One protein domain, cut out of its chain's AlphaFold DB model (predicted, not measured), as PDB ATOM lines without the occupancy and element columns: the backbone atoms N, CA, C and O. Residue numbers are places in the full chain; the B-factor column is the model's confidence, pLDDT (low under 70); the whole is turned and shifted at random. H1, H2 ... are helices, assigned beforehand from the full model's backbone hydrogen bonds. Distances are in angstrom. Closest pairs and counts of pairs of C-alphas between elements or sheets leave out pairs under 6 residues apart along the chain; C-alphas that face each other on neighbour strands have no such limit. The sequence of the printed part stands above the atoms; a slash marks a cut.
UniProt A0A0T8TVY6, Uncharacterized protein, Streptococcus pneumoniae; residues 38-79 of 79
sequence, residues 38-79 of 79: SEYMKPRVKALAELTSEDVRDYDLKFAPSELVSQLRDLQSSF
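AT A GLANCE: This is residues 38 to 79 of the 79 residues of an uncharacterized protein of Streptococcus pneumoniae (UniProt A0A0T8TVY6). Three helices make a narrow, open U: H1 is one arm, short H2 sits at the turn, and H3 is the other arm, running back the opposite way until its last residue comes near H1. The two arms are offset along the long axis, contacts between the helices are few, and there is no packed core. The printed part has 42 residues with three named helices, in the order H1, H2, H3 along the chain, and no named strand; the class is all helix. The whole is loose, with a radius of gyration of the C-alphas of 12.0 A, and its C-alphas span 37 by 17 by 8 A.

IN THESE COORDINATES: The longest helix is H1, residues 42 to 53, with 12 residues and 16.6 A from first to last C-alpha; C-alpha 42 is at (48.251, 147.433, 141.960) and C-alpha 53 at (63.201, 140.210, 142.948). H3 takes residues 66 to 76, 11 residues, and measures 15.3 A; its last C-alpha, that of Gln 76, is at (60.540, 145.603, 137.210). Between them in the chain is H2, residues 58 to 63, which measures 9.0 A from first to last C-alpha.

HOW THE PARTS SIT: H1 and H3 are close but not clearly touching, with 2 pairs of C-alphas within 8 A. Their closest C-alphas, those of Ala 49 and Gln 76, are 7.2 A apart. They run opposite ways at a shallow tilt of 28 degrees, with their centres 16.2 A apart. H2 and H3 are also close but not clearly touching, with 1 pair of C-alphas within 8 A. The closest C-alphas there are those of Leu 61 and Val 69, at 6.5 A. H2 and H3 run opposite ways at a steep tilt of 39 degrees. H1 and H2 are apart. In H1, H2 and H3, every O i to N i+4 pair of the backbone is within hydrogen-bond range.

THE WHOLE: The outline is a rod, and the two C-alphas farthest apart, those of Tyr 40 and Phe 63, are 37.0 A from each other. The first and last printed C-alphas, those of Ser 38 and Phe 79, are 12.6 A apart; Phe 79 is the chain's last residue. Residues 54 to 59 stand free, and so do residues 62 to 68, of which 66 to 68 belong to H3. The links from H1 to H2 and from H2 to H3 are tight, with 4 and 2 residues between the helices. The printed part has no cut. The mean pLDDT of the printed part is 89.1, and no printed residue is under 70.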
ATOM      1  N   SER A  38      43.132 146.096 139.299       91.25
ATOM      2  CA  SER A  38      42.385 147.230 139.851       91.25
ATOM      3  C   SER A  38      43.286 148.109 140.725       91.25
ATOM      4  O   SER A  38      44.322 147.657 141.216       91.25
ATOM      5  N   GLU A  39      42.895 149.363 140.967       91.81
ATOM      6  CA  GLU A  39      43.710 150.306 141.754       91.81
ATOM      7  C   GLU A  39      44.096 149.768 143.138       91.81
ATOM      8  O   GLU A  39      45.229 149.952 143.576       91.81
ATOM      9  N   TYR A  40      43.204 149.009 143.777       92.38
ATOM     10  CA  TYR A  40      43.468 148.352 145.059       92.38
ATOM     11  C   TYR A  40      44.439 147.164 144.959       92.38
ATOM     12  O   TYR A  40      45.103 146.822 145.939       92.38
ATOM     13  N   MET A  41      44.518 146.509 143.796       91.88
ATOM     14  CA  MET A  41      45.394 145.357 143.554       91.88
ATOM     15  C   MET A  41      46.793 145.761 143.094       91.88
ATOM     16  O   MET A  41      47.744 145.060 143.429       91.88
ATOM     17  N   LYS A  42      46.948 146.896 142.399       91.75
ATOM     18  CA  LYS A  42      48.251 147.433 141.960       91.75
ATOM     19  C   LYS A  42      49.349 147.370 143.034       91.75
ATOM     20  O   LYS A  42      50.381 146.762 142.756       91.75
ATOM     21  N   PRO A  43      49.155 147.884 144.269       93.50
ATOM     22  CA  PRO A  43      50.202 147.823 145.289       93.50
ATOM     23  C   PRO A  43      50.544 146.390 145.718       93.50
ATOM     24  O   PRO A  43      51.689 146.109 146.052       93.50
ATOM     25  N   ARG A  44      49.580 145.460 145.674       93.50
ATOM     26  CA  ARG A  44      49.818 144.048 146.009       93.50
ATOM     27  C   ARG A  44      50.610 143.339 144.920       93.50
ATOM     28  O   ARG A  44      51.538 142.605 145.236       93.50
ATOM     29  N   VAL A  45      50.266 143.576 143.654       92.38
ATOM     30  CA  VAL A  45      51.001 143.025 142.505       92.38
ATOM     31  C   VAL A  45      52.436 143.551 142.501       92.38
ATOM     32  O   VAL A  45      53.369 142.770 142.330       92.38
ATOM     33  N   LYS A  46      52.624 144.844 142.791       92.38
ATOM     34  CA  LYS A  46      53.953 145.438 142.941       92.38
ATOM     35  C   LYS A  46      54.755 144.790 144.074       92.38
ATOM     36  O   LYS A  46      55.884 144.376 143.847       92.38
ATOM     37  N   ALA A  47      54.159 144.618 145.255       93.25
ATOM     38  CA  ALA A  47      54.818 143.947 146.378       93.25
ATOM     39  C   ALA A  47      55.200 142.486 146.061       93.25
ATOM     40  O   ALA A  47      56.259 142.020 146.474       93.25
ATOM     41  N   LEU A  48      54.370 141.762 145.299       92.31
ATOM     42  CA  LEU A  48      54.703 140.412 144.829       92.31
ATOM     43  C   LEU A  48      55.910 140.424 143.882       92.31
ATOM     44  O   LEU A  48      56.806 139.593 144.029       92.31
ATOM     45  N   ALA A  49      55.952 141.371 142.941       91.00
ATOM     46  CA  ALA A  49      57.083 141.539 142.035       91.00
ATOM     47  C   ALA A  49      58.378 141.888 142.797       91.00
ATOM     48  O   ALA A  49      59.424 141.284 142.547       91.00
ATOM     49  N   GLU A  50      58.304 142.795 143.774       91.56
ATOM     50  CA  GLU A  50      59.431 143.156 144.644       91.56
ATOM     51  C   GLU A  50      59.951 141.937 145.419       91.56
ATOM     52  O   GLU A  50      61.142 141.631 145.338       91.56
ATOM     53  N   LEU A  51      59.063 141.159 146.044       91.62
ATOM     54  CA  LEU A  51      59.428 139.944 146.777       91.62
ATOM     55  C   LEU A  51      60.085 138.886 145.878       91.62
ATOM     56  O   LEU A  51      61.056 138.248 146.276       91.62
ATOM     57  N   THR A  52      59.616 138.720 144.636       87.06
ATOM     58  CA  THR A  52      60.294 137.821 143.683       87.06
ATOM     59  C   THR A  52      61.678 138.318 143.278       87.06
ATOM     60  O   THR A  52      62.546 137.509 142.951       87.06
ATOM     61  N   SER A  53      61.910 139.631 143.309       83.69
ATOM     62  CA  SER A  53      63.201 140.210 142.948       83.69
ATOM     63  C   SER A  53      64.251 140.151 144.059       83.69
ATOM     64  O   SER A  53      65.438 140.132 143.740       83.69
ATOM     65  N   GLU A  54      63.842 140.030 145.328       85.19
ATOM     66  CA  GLU A  54      64.756 139.851 146.470       85.19
ATOM     67  C   GLU A  54      65.615 138.581 146.362       85.19
ATOM     68  O   GLU A  54      66.700 138.500 146.943       85.19
ATOM     69  N   ASP A  55      65.163 137.585 145.593       81.81
ATOM     70  CA  ASP A  55      65.912 136.345 145.393       81.81
ATOM     71  C   ASP A  55      67.168 136.545 144.511       81.81
ATOM     72  O   ASP A  55      68.121 135.756 144.576       81.81
ATOM     73  N   VAL A  56      67.217 137.633 143.726       85.44
ATOM     74  CA  VAL A  56      68.379 138.021 142.912       85.44
ATOM     75  C   VAL A  56      69.353 138.841 143.752       85.44
ATOM     76  O   VAL A  56      69.019 139.908 144.258       85.44
ATOM     77  N   ARG A  57      70.604 138.381 143.857       84.94
ATOM     78  CA  ARG A  57      71.668 139.128 144.548       84.94
ATOM     79  C   ARG A  57      72.496 139.962 143.574       84.94
ATOM     80  O   ARG A  57      72.615 139.623 142.399       84.94
ATOM     81  N   ASP A  58      73.205 140.967 144.090       84.88
ATOM     82  CA  ASP A  58      74.155 141.779 143.306       84.88
ATOM     83  C   ASP A  58      75.209 140.932 142.580       84.88
ATOM     84  O   ASP A  58      75.626 141.238 141.461       84.88
ATOM     85  N   TYR A  59      75.624 139.827 143.209       84.00
ATOM     86  CA  TYR A  59      76.515 138.849 142.591       84.00
ATOM     87  C   TYR A  59      75.892 138.260 141.319       84.00
ATOM     88  O   TYR A  59      76.557 138.203 140.292       84.00
ATOM     89  N   ASP A  60      74.615 137.885 141.348       83.94
ATOM     90  CA  ASP A  60      73.929 137.292 140.198       83.94
ATOM     91  C   ASP A  60      73.828 138.294 139.033       83.94
ATOM     92  O   ASP A  60      74.061 137.926 137.880       83.94
ATOM     93  N   LEU A  61      73.588 139.577 139.333       85.94
ATOM     94  CA  LEU A  61      73.548 140.658 138.340       85.94
ATOM     95  C   LEU A  61      74.915 140.938 137.704       85.94
ATOM     96  O   LEU A  61      74.990 141.204 136.508       85.94
ATOM     97  N   LYS A  62      76.005 140.854 138.479       85.62
ATOM     98  CA  LYS A  62      77.368 141.134 137.993       85.62
ATOM     99  C   LYS A  62      77.851 140.134 136.940       85.62
ATOM    100  O   LYS A  62      78.702 140.466 136.119       85.62
ATOM    101  N   PHE A  63      77.347 138.907 136.994       83.62
ATOM    102  CA  PHE A  63      77.738 137.830 136.087       83.62
ATOM    103  C   PHE A  63      76.685 137.510 135.026       83.62
ATOM    104  O   PHE A  63      76.965 136.743 134.101       83.62
ATOM    105  N   ALA A  64      75.480 138.060 135.156       84.88
ATOM    106  CA  ALA A  64      74.461 137.923 134.140       84.88
ATOM    107  C   ALA A  64      74.833 138.715 132.870       84.88
ATOM    108  O   ALA A  64      75.396 139.807 132.959       84.88
ATOM    109  N   PRO A  65      74.504 138.185 131.680       88.12
ATOM    110  CA  PRO A  65      74.533 138.943 130.437       88.12
ATOM    111  C   PRO A  65      73.769 140.261 130.581       88.12
ATOM    112  O   PRO A  65      72.675 140.281 131.152       88.12
ATOM    113  N   SER A  66      74.311 141.339 130.014       87.94
ATOM    114  CA  SER A  66      73.692 142.671 130.041       87.94
ATOM    115  C   SER A  66      72.261 142.666 129.500       87.94
ATOM    116  O   SER A  66      71.396 143.328 130.064       87.94
ATOM    117  N   GLU A  67      71.990 141.867 128.465       91.06
ATOM    118  CA  GLU A  67      70.652 141.681 127.891       91.06
ATOM    119  C   GLU A  67      69.642 141.156 128.920       91.06
ATOM    120  O   GLU A  67      68.542 141.690 129.036       91.06
ATOM    121  N   LEU A  68      70.024 140.151 129.718       89.94
ATOM    122  CA  LEU A  68      69.153 139.587 130.756       89.94
ATOM    123  C   LEU A  68      68.923 140.578 131.896       89.94
ATOM    124  O   LEU A  68      67.813 140.676 132.415       89.94
ATOM    125  N   VAL A  69      69.956 141.329 132.277       90.25
ATOM    126  CA  VAL A  69      69.827 142.375 133.299       90.25
ATOM    127  C   VAL A  69      68.900 143.490 132.815       90.25
ATOM    128  O   VAL A  69      68.079 143.967 133.597       90.25
ATOM    129  N   SER A  70      68.988 143.875 131.536       92.00
ATOM    130  CA  SER A  70      68.074 144.850 130.932       92.00
ATOM    131  C   SER A  70      66.635 144.350 130.981       92.00
ATOM    132  O   SER A  70      65.784 145.029 131.539       92.00
ATOM    133  N   GLN A  71      66.381 143.120 130.520       92.25
ATOM    134  CA  GLN A  71      65.041 142.521 130.543       92.25
ATOM    135  C   GLN A  71      64.432 142.480 131.948       92.25
ATOM    136  O   GLN A  71      63.245 142.754 132.118       92.25
ATOM    137  N   LEU A  72      65.237 142.147 132.962       91.19
ATOM    138  CA  LEU A  72      64.790 142.150 134.352       91.19
ATOM    139  C   LEU A  72      64.404 143.562 134.816       91.19
ATOM    140  O   LEU A  72      63.341 143.727 135.410       91.19
ATOM    141  N   ARG A  73      65.221 144.578 134.514       91.38
ATOM    142  CA  ARG A  73      64.928 145.975 134.876       91.38
ATOM    143  C   ARG A  73      63.703 146.521 134.147       91.38
ATOM    144  O   ARG A  73      62.883 147.189 134.772       91.38
ATOM    145  N   ASP A  74      63.551 146.192 132.868       93.50
ATOM    146  CA  ASP A  74      62.398 146.592 132.060       93.50
ATOM    147  C   ASP A  74      61.099 145.992 132.623       93.50
ATOM    148  O   ASP A  74      60.080 146.677 132.724       93.50
ATOM    149  N   LEU A  75      61.137 144.725 133.057       91.19
ATOM    150  CA  LEU A  75      60.003 144.079 133.721       91.19
ATOM    151  C   LEU A  75      59.701 144.699 135.084       91.19
ATOM    152  O   LEU A  75      58.538 144.969 135.366       91.19
ATOM    153  N   GLN A  76      60.718 144.956 135.906       89.12
ATOM    154  CA  GLN A  76      60.540 145.603 137.210       89.12
ATOM    155  C   GLN A  76      59.933 147.003 137.082       89.12
ATOM    156  O   GLN A  76      59.061 147.360 137.863       89.12
ATOM    157  N   SER A  77      60.344 147.774 136.072       89.12
ATOM    158  CA  SER A  77      59.795 149.109 135.815       89.12
ATOM    159  C   SER A  77      58.351 149.090 135.298       89.12
ATOM    160  O   SER A  77      57.722 150.145 135.224       89.12
ATOM    161  N   SER A  78      57.838 147.927 134.891       86.69
ATOM    162  CA  SER A  78      56.488 147.776 134.346       86.69
ATOM    163  C   SER A  78      55.407 147.542 135.414       86.69
ATOM    164  O   SER A  78      54.234 147.479 135.032       86.69
ATOM    165  N   PHE A  79      55.775 147.365 136.686       84.88
ATOM    166  CA  PHE A  79      54.863 147.132 137.815       84.88
ATOM    167  C   PHE A  79      54.681 148.392 138.669       84.88
ATOM    168  O   PHE A  79      53.534 148.622 139.120       84.88
TER     169      PHE A  79